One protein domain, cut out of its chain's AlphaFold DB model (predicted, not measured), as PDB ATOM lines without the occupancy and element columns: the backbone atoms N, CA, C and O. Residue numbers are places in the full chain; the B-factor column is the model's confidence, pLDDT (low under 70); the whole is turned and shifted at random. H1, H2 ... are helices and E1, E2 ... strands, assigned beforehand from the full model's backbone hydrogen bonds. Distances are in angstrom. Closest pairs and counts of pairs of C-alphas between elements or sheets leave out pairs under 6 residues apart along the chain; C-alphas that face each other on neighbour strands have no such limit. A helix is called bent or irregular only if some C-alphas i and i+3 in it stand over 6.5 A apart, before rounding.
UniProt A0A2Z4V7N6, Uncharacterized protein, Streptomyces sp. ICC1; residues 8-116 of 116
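This is residues 8 to 116 of the 116 residues of an uncharacterized protein of Streptomyces sp. ICC1 (UniProt A0A2Z4V7N6). A long bent helix, H4, runs along one side of H2 and H3, with arm H4a packed on H3 and arm H4b on H2; H1 crosses one end of this group, and a small hairpin of antiparallel strands, E1 and E2, sits at the other. The printed part has 109 residues, mostly helix, in the order H1, H2, H3, H4, E1, E2. It is compact, with a radius of gyration of the C-alphas of 14.3 A and spans of 38 by 30 by 28 A.

E1, residues 97 to 99, and E2, residues 113 to 115, form a hairpin; N 98 and O 114 are within hydrogen-bond range at 2.9 A. H4, residues 76 to 96, assigned as one helix by its hydrogen bonds, is bent: C-alphas 85 and 88 are 6.5 A apart, and arms H4a, residues 76 to 85, and H4b, residues 88 to 96, stand at a steep tilt of 41 degrees. H2, residues 26 to 39, touches H4b with residues 34 to 38 alone, the same way at a steep tilt of 41 degrees; the closest C-alphas, Ala 38 and Ile 93, are 5.2 A apart. H3, residues 63 to 73, touches H2 at a steep tilt of 52 degrees, opposite ways, closest at the C-alphas of Ala 30 and Val 63, 5.0 A. H3 and H4a form a helical hairpin at a shallow tilt of 24 degrees, closest at the C-alphas of Leu 71 and Arg 79, 5.2 A. H1, residues 8 to 19, touches H4a with residues 8 to 12 alone, about perpendicular at 79 degrees, closest at the C-alphas of Thr 9 and Ala 78, 5.0 A. H1 only just touches H2 and H3, with 3 pairs of C-alphas within 8 A in each case, the closest being Leu 13 and Val 27, 7.1 A, and Phe 16 and Val 70, 7.6 A. Every O i to N i+4 pair is within hydrogen-bond range in H1, H2, H3, H4a and H4b.

H1 begins at C-alpha 8 (95.148, 77.248, 71.274) and measures 16.4 A; H2 measures 20.0 A, H3 15.6 A, H4a 14.6 A and H4b 12.8 A. E2 ends at C-alpha 115 (70.398, 84.132, 96.934).

The C-alphas farthest apart, Ser 8 and Phe 102, are 41.6 A apart. The printed part has no cut. The links H2 to H3 and E1 to E2 are long. Mean pLDDT of the printed part is 84.3; residues 42 to 61 and residue 116 are under 70.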
ATOM      1  N   SER A   8      93.918  77.170  70.479       95.75
ATOM      2  CA  SER A   8      95.148  77.248  71.274       95.75
ATOM      3  C   SER A   8      94.850  77.342  72.775       95.75
ATOM      4  O   SER A   8      95.405  76.567  73.551       95.75
ATOM      5  N   THR A   9      93.915  78.206  73.186       96.50
ATOM      6  CA  THR A   9      93.486  78.311  74.590       96.50
ATOM      7  C   THR A   9      92.877  77.001  75.088       96.50
ATOM      8  O   THR A   9      93.250  76.537  76.162       96.50
ATOM      9  N   ASN A  10      92.012  76.341  74.307       96.19
ATOM     10  CA  ASN A  10      91.491  75.018  74.679       96.19
ATOM     11  C   ASN A  10      92.610  73.966  74.828       96.19
ATOM     12  O   ASN A  10      92.562  73.152  75.747       96.19
ATOM     13  N   GLY A  11      93.639  74.003  73.976       95.75
ATOM     14  CA  GLY A  11      94.819  73.145  74.112       95.75
ATOM     15  C   GLY A  11      95.612  73.415  75.396       95.75
ATOM     16  O   GLY A  11      96.038  72.476  76.066       95.75
ATOM     17  N   GLN A  12      95.760  74.685  75.783       96.31
ATOM     18  CA  GLN A  12      96.419  75.076  77.035       96.31
ATOM     19  C   GLN A  12      95.618  74.659  78.272       96.31
ATOM     20  O   GLN A  12      96.212  74.214  79.250       96.31
ATOM     21  N   LEU A  13      94.285  74.718  78.215       94.94
ATOM     22  CA  LEU A  13      93.420  74.167  79.261       94.94
ATOM     23  C   LEU A  13      93.613  72.654  79.407       94.94
ATOM     24  O   LEU A  13      93.850  72.178  80.512       94.94
ATOM     25  N   ALA A  14      93.613  71.910  78.299       94.56
ATOM     26  CA  ALA A  14      93.839  70.465  78.324       94.56
ATOM     27  C   ALA A  14      95.257  70.087  78.795       94.56
ATOM     28  O   ALA A  14      95.478  69.002  79.333       94.56
ATOM     29  N   HIS A  15      96.252  70.946  78.561       95.06
ATOM     30  CA  HIS A  15      97.587  70.775  79.132       95.06
ATOM     31  C   HIS A  15      97.585  71.026  80.647       95.06
ATOM     32  O   HIS A  15      98.118  70.204  81.388       95.06
ATOM     33  N   PHE A  16      96.939  72.106  81.104       94.31
ATOM     34  CA  PHE A  16      96.768  72.396  82.528       94.31
ATOM     35  C   PHE A  16      96.090  71.229  83.256       94.31
ATOM     36  O   PHE A  16      96.624  70.758  84.258       94.31
ATOM     37  N   GLU A  17      94.978  70.719  82.720       92.75
ATOM     38  CA  GLU A  17      94.235  69.587  83.285       92.75
ATOM     39  C   GLU A  17      95.142  68.366  83.475       92.75
ATOM     40  O   GLU A  17      95.306  67.884  84.595       92.75
ATOM     41  N   ARG A  18      95.841  67.945  82.413       92.94
ATOM     42  CA  ARG A  18      96.785  66.819  82.469       92.94
ATOM     43  C   ARG A  18      97.925  67.042  83.462       92.94
ATOM     44  O   ARG A  18      98.263  66.129  84.204       92.94
ATOM     45  N   SER A  19      98.493  68.249  83.513       92.44
ATOM     46  CA  SER A  19      99.591  68.580  84.439       92.44
ATOM     47  C   SER A  19      99.185  68.534  85.917       92.44
ATOM     48  O   SER A  19     100.042  68.437  86.790       92.44
ATOM     49  N   ARG A  20      97.881  68.621  86.198       87.88
ATOM     50  CA  ARG A  20      97.300  68.617  87.544       87.88
ATOM     51  C   ARG A  20      96.572  67.314  87.880       87.88
ATOM     52  O   ARG A  20      95.945  67.253  88.928       87.88
ATOM     53  N   GLY A  21      96.632  66.305  87.005       87.25
ATOM     54  CA  GLY A  21      95.905  65.044  87.183       87.25
ATOM     55  C   GLY A  21      94.381  65.187  87.094       87.25
ATOM     56  O   GLY A  21      93.658  64.306  87.548       87.25
ATOM     57  N   LEU A  22      93.878  66.289  86.527       86.19
ATOM     58  CA  LEU A  22      92.444  66.515  86.363       86.19
ATOM     59  C   LEU A  22      91.891  65.705  85.182       86.19
ATOM     60  O   LEU A  22      92.593  65.531  84.176       86.19
ATOM     61  N   PRO A  23      90.610  65.294  85.239       86.75
ATOM     62  CA  PRO A  23      89.913  64.767  84.076       86.75
ATOM     63  C   PRO A  23      89.974  65.733  82.889       86.75
ATOM     64  O   PRO A  23      89.878  66.955  83.034       86.75
ATOM     65  N   VAL A  24      90.103  65.177  81.684       86.81
ATOM     66  CA  VAL A  24      90.079  65.978  80.457       86.81
ATOM     67  C   VAL A  24      88.716  66.655  80.322       86.81
ATOM     68  O   VAL A  24      87.676  66.001  80.310       86.81
ATOM     69  N   GLY A  25      88.728  67.977  80.167       89.81
ATOM     70  CA  GLY A  25      87.533  68.802  80.073       89.81
ATOM     71  C   GLY A  25      86.950  69.253  81.412       89.81
ATOM     72  O   GLY A  25      85.910  69.915  81.384       89.81
ATOM     73  N   GLU A  26      87.594  68.970  82.546       90.12
ATOM     74  CA  GLU A  26      87.127  69.395  83.870       90.12
ATOM     75  C   GLU A  26      86.977  70.920  83.977       90.12
ATOM     76  O   GLU A  26      85.984  71.424  84.504       90.12
ATOM     77  N   VAL A  27      87.895  71.692  83.387       92.50
ATOM     78  CA  VAL A  27      87.790  73.158  83.383       92.50
ATOM     79  C   VAL A  27      86.587  73.613  82.560       92.50
ATOM     80  O   VAL A  27      85.883  74.555  82.931       92.50
ATOM     81  N   ALA A  28      86.316  72.936  81.444       93.19
ATOM     82  CA  ALA A  28      85.136  73.229  80.643       93.19
ATOM     83  C   ALA A  28      83.848  72.879  81.397       93.19
ATOM     84  O   ALA A  28      82.890  73.649  81.351       93.19
ATOM     85  N   HIS A  29      83.829  71.752  82.106       90.62
ATOM     86  CA  HIS A  29      82.711  71.350  82.947       90.62
ATOM     87  C   HIS A  29      82.443  72.378  84.058       90.62
ATOM     88  O   HIS A  29      81.314  72.863  84.182       90.62
ATOM     89  N   ALA A  30      83.485  72.816  84.770       91.00
ATOM     90  CA  ALA A  30      83.398  73.872  85.775       91.00
ATOM     91  C   ALA A  30      82.859  75.192  85.195       91.00
ATOM     92  O   ALA A  30      81.958  75.803  85.776       91.00
ATOM     93  N   PHE A  31      83.344  75.608  84.017       93.62
ATOM     94  CA  PHE A  31      82.849  76.801  83.322       93.62
ATOM     95  C   PHE A  31      81.358  76.690  82.975       93.62
ATOM     96  O   PHE A  31      80.591  77.627  83.215       93.62
ATOM     97  N   HIS A  32      80.928  75.551  82.427       91.31
ATOM     98  CA  HIS A  32      79.527  75.331  82.062       91.31
ATOM     99  C   HIS A  32      78.627  75.302  83.291       91.31
ATOM    100  O   HIS A  32      77.553  75.901  83.262       91.31
ATOM    101  N   ARG A  33      79.072  74.690  84.392       88.44
ATOM    102  CA  ARG A  33      78.327  74.682  85.654       88.44
ATOM    103  C   ARG A  33      78.171  76.086  86.231       88.44
ATOM    104  O   ARG A  33      77.059  76.478  86.581       88.44
ATOM    105  N   TRP A  34      79.253  76.863  86.260       90.62
ATOM    106  CA  TRP A  34      79.218  78.259  86.696       90.62
ATOM    107  C   TRP A  34      78.288  79.115  85.825       90.62
ATOM    108  O   TRP A  34      77.438  79.851  86.323       90.62
ATOM    109  N   SER A  35      78.370  78.934  84.509       91.50
ATOM    110  CA  SER A  35      77.499  79.608  83.543       91.50
ATOM    111  C   SER A  35      76.028  79.223  83.700       91.50
ATOM    112  O   SER A  35      75.142  80.059  83.533       91.50
ATOM    113  N   SER A  36      75.748  77.959  84.015       88.19
ATOM    114  CA  SER A  36      74.388  77.490  84.267       88.19
ATOM    115  C   SER A  36      73.820  78.113  85.535       88.19
ATOM    116  O   SER A  36      72.701  78.611  85.477       88.19
ATOM    117  N   LEU A  37      74.595  78.208  86.624       83.75
ATOM    118  CA  LEU A  37      74.182  78.901  87.855       83.75
ATOM    119  C   LEU A  37      73.752  80.348  87.596       83.75
ATOM    120  O   LEU A  37      72.711  80.777  88.090       83.75
ATOM    121  N   ALA A  38      74.483  81.080  86.752       86.62
ATOM    122  CA  ALA A  38      74.106  82.440  86.373       86.62
ATOM    123  C   ALA A  38      72.730  82.520  85.678       86.62
ATOM    124  O   ALA A  38      71.999  83.498  85.865       86.62
ATOM    125  N   ARG A  39      72.358  81.486  84.910       85.12
ATOM    126  CA  ARG A  39      71.118  81.415  84.114       85.12
ATOM    127  C   ARG A  39      69.930  80.761  84.827       85.12
ATOM    128  O   ARG A  39      68.828  80.810  84.286       85.12
ATOM    129  N   ARG A  40      70.111  80.147  86.001       77.88
ATOM    130  CA  ARG A  40      69.032  79.403  86.679       77.88
ATOM    131  C   ARG A  40      67.827  80.291  87.025       77.88
ATOM    132  O   ARG A  40      68.034  81.438  87.438       77.88
ATOM    133  N   PRO A  41      66.582  79.795  86.927       72.38
ATOM    134  CA  PRO A  41      65.408  80.508  87.432       72.38
ATOM    135  C   PRO A  41      65.518  80.754  88.943       72.38
ATOM    136  O   PRO A  41      66.044  79.915  89.662       72.38
ATOM    137  N   ARG A  42      64.989  81.875  89.452       66.44
ATOM    138  CA  ARG A  42      65.005  82.191  90.901       66.44
ATOM    139  C   ARG A  42      64.188  81.224  91.770       66.44
ATOM    140  O   ARG A  42      64.308  81.252  92.981       66.44
ATOM    141  N   ARG A  43      63.321  80.408  91.163       61.34
ATOM    142  CA  ARG A  43      62.441  79.461  91.870       61.34
ATOM    143  C   ARG A  43      63.100  78.106  92.151       61.34
ATOM    144  O   ARG A  43      62.472  77.263  92.782       61.34
ATOM    145  N   ASP A  44      64.327  77.887  91.680       62.53
ATOM    146  CA  ASP A  44      65.099  76.695  92.033       62.53
ATOM    147  C   ASP A  44      65.569  76.828  93.490       62.53
ATOM    148  O   ASP A  44      66.493  77.575  93.777       62.53
ATOM    149  N   LEU A  45      64.948  76.081  94.410       51.44
ATOM    150  CA  LEU A  45      65.273  76.072  95.849       51.44
ATOM    151  C   LEU A  45      66.589  75.339  96.185       51.44
ATOM    152  O   LEU A  45      66.935  75.175  97.355       51.44
ATOM    153  N   ALA A  46      67.307  74.839  95.176       57.47
ATOM    154  CA  ALA A  46      68.565  74.136  95.381       57.47
ATOM    155  C   ALA A  46      69.654  75.152  95.752       57.47
ATOM    156  O   ALA A  46      69.926  76.058  94.961       57.47
ATOM    157  N   PRO A  47      70.310  75.010  96.913       55.16
ATOM    158  CA  PRO A  47      71.121  76.089  97.438       55.16
ATOM    159  C   PRO A  47      72.328  76.421  96.546       55.16
ATOM    160  O   PRO A  47      73.022  75.550  96.008       55.16
ATOM    161  N   PHE A  48      72.558  77.729  96.391       60.28
ATOM    162  CA  PHE A  48      73.594  78.338  95.560       60.28
ATOM    163  C   PHE A  48      74.976  78.119  96.160       60.28
ATOM    164  O   PHE A  48      75.554  79.000  96.792       60.28
ATOM    165  N   TYR A  49      75.522  76.926  95.982       58.97
ATOM    166  CA  TYR A  49      76.830  76.643  96.552       58.97
ATOM    167  C   TYR A  49      77.956  76.522  95.531       58.97
ATOM    168  O   TYR A  49      79.134  76.547  95.895       58.97
ATOM    169  N   GLY A  50      77.629  76.441  94.237       58.16
ATOM    170  CA  GLY A  50      78.642  76.318  93.190       58.16
ATOM    171  C   GLY A  50      79.596  75.141  93.396       58.16
ATOM    172  O   GLY A  50      80.681  75.150  92.823       58.16
ATOM    173  N   TYR A  51      79.230  74.167  94.230       60.66
ATOM    174  CA  TYR A  51      80.053  73.002  94.497       60.66
ATOM    175  C   TYR A  51      79.824  71.939  93.430       60.66
ATOM    176  O   TYR A  51      78.722  71.773  92.894       60.66
ATOM    177  N   ASP A  52      80.893  71.219  93.132       55.00
ATOM    178  CA  ASP A  52      80.854  69.997  92.358       55.00
ATOM    179  C   ASP A  52      81.315  68.818  93.209       55.00
ATOM    180  O   ASP A  52      82.201  68.967  94.046       55.00
ATOM    181  N   GLN A  53      80.732  67.647  92.957       53.50
ATOM    182  CA  GLN A  53      81.227  66.359  93.447       53.50
ATOM    183  C   GLN A  53      82.345  65.826  92.526       53.50
ATOM    184  O   GLN A  53      82.515  64.619  92.377       53.50
ATOM    185  N   GLY A  54      83.066  66.723  91.846       47.88
ATOM    186  CA  GLY A  54      84.103  66.360  90.889       47.88
ATOM    187  C   GLY A  54      85.307  65.724  91.585       47.88
ATOM    188  O   GLY A  54      85.685  66.113  92.689       47.88
ATOM    189  N   ASN A  55      85.882  64.727  90.912       46.19
ATOM    190  CA  ASN A  55      86.821  63.727  91.423       46.19
ATOM    191  C   ASN A  55      88.250  64.270  91.617       46.19
ATOM    192  O   ASN A  55      89.212  63.764  91.047       46.19
ATOM    193  N   LEU A  56      88.386  65.336  92.400       49.00
ATOM    194  CA  LEU A  56      89.663  65.904  92.825       49.00
ATOM    195  C   LEU A  56      90.118  65.261  94.147       49.00
ATOM    196  O   LEU A  56      90.483  65.982  95.059       49.00
ATOM    197  N   GLU A  57      89.998  63.936  94.304       39.62
ATOM    198  CA  GLU A  57      90.406  63.134  95.489       39.62
ATOM    199  C   GLU A  57      89.935  63.618  96.887       39.62
ATOM    200  O   GLU A  57      90.168  62.943  97.885       39.62
ATOM    201  N   CYS A  58      89.220  64.739  97.000       37.03
ATOM    202  CA  CYS A  58      88.880  65.406  98.253       37.03
ATOM    203  C   CYS A  58      87.712  66.391  98.057       37.03
ATOM    204  O   CYS A  58      87.878  67.607  98.085       37.03
ATOM    205  N   GLY A  59      86.497  65.859  97.921       46.75
ATOM    206  CA  GLY A  59      85.276  66.567  98.312       46.75
ATOM    207  C   GLY A  59      84.849  67.791  97.491       46.75
ATOM    208  O   GLY A  59      85.425  68.173  96.477       46.75
ATOM    209  N   TYR A  60      83.744  68.366  97.963       53.97
ATOM    210  CA  TYR A  60      83.026  69.510  97.409       53.97
ATOM    211  C   TYR A  60      83.958  70.691  97.101       53.97
ATOM    212  O   TYR A  60      84.217  71.532  97.963       53.97
ATOM    213  N   TYR A  61      84.427  70.809  95.859       69.44
ATOM    214  CA  TYR A  61      85.204  71.973  95.443       69.44
ATOM    215  C   TYR A  61      84.302  72.959  94.695       69.44
ATOM    216  O   TYR A  61      83.402  72.594  93.937       69.44
ATOM    217  N   ASN A  62      84.479  74.250  94.973       81.88
ATOM    218  CA  ASN A  62      83.669  75.295  94.358       81.88
ATOM    219  C   ASN A  62      84.195  75.572  92.939       81.88
ATOM    220  O   ASN A  62      85.357  75.958  92.783       81.88
ATOM    221  N   VAL A  63      83.351  75.423  91.915       88.44
ATOM    222  CA  VAL A  63      83.764  75.502  90.501       88.44
ATOM    223  C   VAL A  63      84.414  76.834  90.139       88.44
ATOM    224  O   VAL A  63      85.363  76.863  89.357       88.44
ATOM    225  N   ARG A  64      83.987  77.947  90.752       92.62
ATOM    226  CA  ARG A  64      84.598  79.260  90.504       92.62
ATOM    227  C   ARG A  64      86.016  79.356  91.061       92.62
ATOM    228  O   ARG A  64      86.835  80.076  90.494       92.62
ATOM    229  N   THR A  65      86.322  78.597  92.110       91.62
ATOM    230  CA  THR A  65      87.677  78.499  92.671       91.62
ATOM    231  C   THR A  65      88.617  77.788  91.699       91.62
ATOM    232  O   THR A  65      89.706  78.291  91.447       91.62
ATOM    233  N   LEU A  66      88.182  76.682  91.078       91.38
ATOM    234  CA  LEU A  66      88.964  76.023  90.023       91.38
ATOM    235  C   LEU A  66      89.225  76.980  88.851       91.38
ATOM    236  O   LEU A  66      90.357  77.099  88.390       91.38
ATOM    237  N   LEU A  67      88.200  77.712  88.408       94.50
ATOM    238  CA  LEU A  67      88.334  78.689  87.324       94.50
ATOM    239  C   LEU A  67      89.319  79.819  87.677       94.50
ATOM    240  O   LEU A  67      90.074  80.249  86.808       94.50
ATOM    241  N   GLU A  68      89.371  80.255  88.940       95.50
ATOM    242  CA  GLU A  68      90.362  81.239  89.402       95.50
ATOM    243  C   GLU A  68      91.790  80.680  89.348       95.50
ATOM    244  O   GLU A  68      92.695  81.324  88.817       95.50
ATOM    245  N   ILE A  69      91.994  79.454  89.838       94.62
ATOM    246  CA  ILE A  69      93.302  78.780  89.802       94.62
ATOM    247  C   ILE A  69      93.795  78.659  88.354       94.62
ATOM    248  O   ILE A  69      94.952  78.966  88.057       94.62
ATOM    249  N   VAL A  70      92.905  78.264  87.440       95.31
ATOM    250  CA  VAL A  70      93.204  78.185  86.006       95.31
ATOM    251  C   VAL A  70      93.596  79.557  85.458       95.31
ATOM    252  O   VAL A  70      94.616  79.667  84.778       95.31
ATOM    253  N   LEU A  71      92.836  80.618  85.759       96.75
ATOM    254  CA  LEU A  71      93.161  81.974  85.305       96.75
ATOM    255  C   LEU A  71      94.576  82.385  85.730       96.75
ATOM    256  O   LEU A  71      95.325  82.904  84.898       96.75
ATOM    257  N   HIS A  72      94.971  82.110  86.974       95.94
ATOM    258  CA  HIS A  72      96.315  82.419  87.466       95.94
ATOM    259  C   HIS A  72      97.417  81.595  86.794       95.94
ATOM    260  O   HIS A  72      98.503  82.126  86.555       95.94
ATOM    261  N   ALA A  73      97.143  80.338  86.449       95.69
ATOM    262  CA  ALA A  73      98.114  79.453  85.811       95.69
ATOM    263  C   ALA A  73      98.287  79.712  84.305       95.69
ATOM    264  O   ALA A  73      99.342  79.421  83.742       95.69
ATOM    265  N   LEU A  74      97.266  80.253  83.632       95.38
ATOM    266  CA  LEU A  74      97.300  80.433  82.183       95.38
ATOM    267  C   LEU A  74      98.235  81.570  81.732       95.38
ATOM    268  O   LEU A  74      98.293  82.626  82.382       95.38
ATOM    269  N   PRO A  75      98.876  81.425  80.553       96.50
ATOM    270  CA  PRO A  75      99.553  82.518  79.866       96.50
ATOM    271  C   PRO A  75      98.613  83.695  79.581       96.50
ATOM    272  O   PRO A  75      97.405  83.525  79.396       96.50
ATOM    273  N   LYS A  76      99.179  84.905  79.460       97.00
ATOM    274  CA  LYS A  76      98.431  86.173  79.331       97.00
ATOM    275  C   LYS A  76      97.305  86.131  78.289       97.00
ATOM    276  O   LYS A  76      96.219  86.639  78.557       97.00
ATOM    277  N   ARG A  77      97.539  85.544  77.108       96.44
ATOM    278  CA  ARG A  77      96.528  85.470  76.036       96.44
ATOM    279  C   ARG A  77      95.352  84.568  76.414       96.44
ATOM    280  O   ARG A  77      94.218  85.033  76.398       96.44
ATOM    281  N   ALA A  78      95.624  83.325  76.805       96.56
ATOM    282  CA  ALA A  78      94.596  82.372  77.215       96.56
ATOM    283  C   ALA A  78      93.811  82.849  78.442       96.56
ATOM    284  O   ALA A  78      92.587  82.747  78.472       96.56
ATOM    285  N   ARG A  79      94.504  83.462  79.410       97.81
ATOM    286  CA  ARG A  79      93.871  84.112  80.563       97.81
ATOM    287  C   ARG A  79      92.877  85.182  80.130       97.81
ATOM    288  O   ARG A  79      91.762  85.196  80.633       97.81
ATOM    289  N   ARG A  80      93.256  86.070  79.201       97.75
ATOM    290  CA  ARG A  80      92.358  87.124  78.691       97.75
ATOM    291  C   ARG A  80      91.120  86.544  78.017       97.75
ATOM    292  O   ARG A  80      90.030  87.046  78.262       97.75
ATOM    293  N   GLU A  81      91.286  85.512  77.193       98.00
ATOM    294  CA  GLU A  81      90.173  84.850  76.503       98.00
ATOM    295  C   GLU A  81      89.199  84.208  77.505       98.00
ATOM    296  O   GLU A  81      87.999  84.472  77.452       98.00
ATOM    297  N   LEU A  82      89.709  83.438  78.473       97.06
ATOM    298  CA  LEU A  82      88.872  82.820  79.505       97.06
ATOM    299  C   LEU A  82      88.202  83.869  80.407       97.06
ATOM    300  O   LEU A  82      87.010  83.773  80.691       97.06
ATOM    301  N   HIS A  83      88.943  84.899  80.820       97.25
ATOM    302  CA  HIS A  83      88.413  85.990  81.638       97.25
ATOM    303  C   HIS A  83      87.286  86.745  80.921       97.25
ATOM    304  O   HIS A  83      86.285  87.083  81.546       97.25
ATOM    305  N   ALA A  84      87.412  86.986  79.612       97.88
ATOM    306  CA  ALA A  84      86.374  87.652  78.826       97.88
ATOM    307  C   ALA A  84      85.049  86.869  78.811       97.88
ATOM    308  O   ALA A  84      83.986  87.487  78.807       97.88
ATOM    309  N   LEU A  85      85.101  85.533  78.857       97.25
ATOM    310  CA  LEU A  85      83.898  84.705  78.988       97.25
ATOM    311  C   LEU A  85      83.353  84.658  80.420       97.25
ATOM    312  O   LEU A  85      82.140  84.588  80.604       97.25
ATOM    313  N   LEU A  86      84.222  84.690  81.434       96.56
ATOM    314  CA  LEU A  86      83.812  84.635  82.841       96.56
ATOM    315  C   LEU A  86      83.204  85.943  83.344       96.56
ATOM    316  O   LEU A  86      82.229  85.902  84.087       96.56
ATOM    317  N   ALA A  87      83.732  87.091  82.922       96.88
ATOM    318  CA  ALA A  87      83.287  88.403  83.384       96.88
ATOM    319  C   ALA A  87      81.759  88.630  83.295       96.88
ATOM    320  O   ALA A  87      81.167  89.019  84.306       96.88
ATOM    321  N   PRO A  88      81.071  88.364  82.162       96.88
ATOM    322  CA  PRO A  88      79.617  88.526  82.101       96.88
ATOM    323  C   PRO A  88      78.860  87.522  82.985       96.88
ATOM    324  O   PRO A  88      77.802  87.852  83.519       96.88
ATOM    325  N   VAL A  89      79.400  86.313  83.173       94.81
ATOM    326  CA  VAL A  89      78.809  85.286  84.049       94.81
ATOM    327  C   VAL A  89      78.912  85.713  85.516       94.81
ATOM    328  O   VAL A  89      77.911  85.688  86.235       94.81
ATOM    329  N   ASP A  90      80.092  86.172  85.939       95.44
ATOM    330  CA  ASP A  90      80.346  86.702  87.280       95.44
ATOM    331  C   ASP A  90      79.432  87.904  87.567       95.44
ATOM    332  O   ASP A  90      78.775  87.949  88.608       95.44
ATOM    333  N   ALA A  91      79.296  88.835  86.615       94.81
ATOM    334  CA  ALA A  91      78.404  89.986  86.743       94.81
ATOM    335  C   ALA A  91      76.933  89.576  86.934       94.81
ATOM    336  O   ALA A  91      76.233  90.142  87.775       94.81
ATOM    337  N   GLN A  92      76.455  88.570  86.197       92.12
ATOM    338  CA  GLN A  92      75.086  88.078  86.340       92.12
ATOM    339  C   GLN A  92      74.840  87.448  87.717       92.12
ATOM    340  O   GLN A  92      73.775  87.642  88.306       92.12
ATOM    341  N   ILE A  93      75.826  86.727  88.253       90.12
ATOM    342  CA  ILE A  93      75.759  86.150  89.599       90.12
ATOM    343  C   ILE A  93      75.741  87.251  90.661       90.12
ATOM    344  O   ILE A  93      74.922  87.208  91.579       90.12
ATOM    345  N   LEU A  94      76.579  88.275  90.514       91.19
ATOM    346  CA  LEU A  94      76.591  89.425  91.418       91.19
ATOM    347  C   LEU A  94      75.254  90.175  91.425       91.19
ATOM    348  O   LEU A  94      74.817  90.627  92.474       91.19
ATOM    349  N   ARG A  95      74.570  90.270  90.280       89.81
ATOM    350  CA  ARG A  95      73.265  90.946  90.175       89.81
ATOM    351  C   ARG A  95      72.113  90.213  90.861       89.81
ATOM    352  O   ARG A  95      71.077  90.827  91.107       89.81
ATOM    353  N   ARG A  96      72.238  88.906  91.096       86.75
ATOM    354  CA  ARG A  96      71.163  88.064  91.653       86.75
ATOM    355  C   ARG A  96      71.429  87.580  93.076       86.75
ATOM    356  O   ARG A  96      70.529  87.013  93.679       86.75
ATOM    357  N   THR A  97      72.651  87.748  93.567       87.38
ATOM    358  CA  THR A  97      73.050  87.314  94.905       87.38
ATOM    359  C   THR A  97      73.364  88.519  95.776       87.38
ATOM    360  O   THR A  97      73.926  89.508  95.308       87.38
ATOM    361  N   ALA A  98      73.035  88.431  97.059       86.75
ATOM    362  CA  ALA A  98      73.498  89.386  98.051       86.75
ATOM    363  C   ALA A  98      74.830  88.939  98.653       86.75
ATOM    364  O   ALA A  98      75.241  87.779  98.569       86.75
ATOM    365  N   HIS A  99      75.536  89.889  99.259       87.62
ATOM    366  CA  HIS A  99      76.646  89.564 100.141       87.62
ATOM    367  C   HIS A  99      76.125  88.818 101.376       87.62
ATOM    368  O   HIS A  99      75.157  89.257 101.988       87.62
ATOM    369  N   ASN A 100      76.766  87.706 101.731       85.69
ATOM    370  CA  ASN A 100      76.503  87.012 102.984       85.69
ATOM    371  C   ASN A 100      77.269  87.714 104.124       85.69
ATOM    372  O   ASN A 100      78.494  87.577 104.156       85.69
ATOM    373  N   PRO A 101      76.596  88.413 105.059       87.81
ATOM    374  CA  PRO A 101      77.269  89.119 106.149       87.81
ATOM    375  C   PRO A 101      77.885  88.171 107.189       87.81
ATOM    376  O   PRO A 101      78.743  88.585 107.958       87.81
ATOM    377  N   PHE A 102      77.470  86.902 107.206       86.81
ATOM    378  CA  PHE A 102      77.976  85.885 108.130       86.81
ATOM    379  C   PHE A 102      79.135  85.072 107.544       86.81
ATOM    380  O   PHE A 102      79.693  84.215 108.224       86.81
ATOM    381  N   ALA A 103      79.494  85.299 106.276       85.62
ATOM    382  CA  ALA A 103      80.626  84.615 105.672       85.62
ATOM    383  C   ALA A 103      81.949  85.289 106.088       85.62
ATOM    384  O   ALA A 103      82.034  86.520 106.036       85.62
ATOM    385  N   PRO A 104      82.997  84.516 106.436       88.69
ATOM    386  CA  PRO A 104      84.311  85.066 106.766       88.69
ATOM    387  C   PRO A 104      84.840  86.029 105.684       88.69
ATOM    388  O   PRO A 104      84.700  85.743 104.487       88.69
ATOM    389  N   PRO A 105      85.417  87.188 106.058       88.06
ATOM    390  CA  PRO A 105      85.761  88.256 105.116       88.06
ATOM    391  C   PRO A 105      86.953  87.928 104.203       88.06
ATOM    392  O   PRO A 105      87.085  88.541 103.142       88.06
ATOM    393  N   ASP A 106      87.787  86.972 104.599       89.06
ATOM    394  CA  ASP A 106      88.942  86.443 103.868       89.06
ATOM    395  C   ASP A 106      88.545  85.520 102.707       89.06
ATOM    396  O   ASP A 106      89.329  85.299 101.780       89.06
ATOM    397  N   LEU A 107      87.308  85.014 102.703       88.31
ATOM    398  CA  LEU A 107      86.823  84.200 101.603       88.31
ATOM    399  C   LEU A 107      86.688  85.022 100.312       88.31
ATOM    400  O   LEU A 107      86.260  86.184 100.317       88.31
ATOM    401  N   PRO A 108      86.955  84.409  99.149       91.12
ATOM    402  CA  PRO A 108      86.703  85.069  97.883       91.12
ATOM    403  C   PRO A 108      85.211  85.382  97.727       91.12
ATOM    404  O   PRO A 108      84.343  84.698  98.274       91.12
ATOM    405  N   TRP A 109      84.893  86.428  96.961       91.81
ATOM    406  CA  TRP A 109      83.526  86.952  96.872       91.81
ATOM    407  C   TRP A 109      82.492  85.886  96.480       91.81
ATOM    408  O   TRP A 109      81.374  85.939  96.980       91.81
ATOM    409  N   TRP A 110      82.851  84.908  95.638       89.62
ATOM    410  CA  TRP A 110      81.949  83.850  95.160       89.62
ATOM    411  C   TRP A 110      81.568  82.825  96.233       89.62
ATOM    412  O   TRP A 110      80.603  82.092  96.043       89.62
ATOM    413  N   LYS A 111      82.288  82.783  97.361       87.44
ATOM    414  CA  LYS A 111      81.936  81.984  98.548       87.44
ATOM    415  C   LYS A 111      81.164  82.787  99.602       87.44
ATOM    416  O   LYS A 111      80.722  82.226 100.595       87.44
ATOM    417  N   ARG A 112      80.986  84.095  99.390       88.44
ATOM    418  CA  ARG A 112      80.313  85.022 100.317       88.44
ATOM    419  C   ARG A 112      78.986  85.514  99.751       88.44
ATOM    420  O   ARG A 112      78.678  86.706  99.831       88.44
ATOM    421  N   ARG A 113      78.235  84.617  99.110       87.00
ATOM    422  CA  ARG A 113      76.971  84.926  98.436       87.00
ATOM    423  C   ARG A 113      75.818  84.124  99.018       87.00
ATOM    424  O   ARG A 113      75.990  82.962  99.365       87.00
ATOM    425  N   ILE A 114      74.665  84.772  99.088       83.00
ATOM    426  CA  ILE A 114      73.355  84.170  99.354       83.00
ATOM    427  C   ILE A 114      72.404  84.598  98.236       83.00
ATOM    428  O   ILE A 114      72.571  85.681  97.664       83.00
ATOM    429  N   GLU A 115      71.448  83.745  97.880       74.25
ATOM    430  CA  GLU A 115      70.398  84.132  96.934       74.25
ATOM    431  C   GLU A 115      69.399  85.094  97.587       74.25
ATOM    432  O   GLU A 115      69.214  85.077  98.804       74.25
ATOM    433  N   LEU A 116      68.828  85.964  96.749       68.56
ATOM    434  CA  LEU A 116      67.773  86.920  97.086       68.56
ATOM    435  C   LEU A 116      66.386  86.340  96.810       68.56
ATOM    436  O   LEU A 116      66.238  85.695  95.743       68.56
TER     437      LEU A 116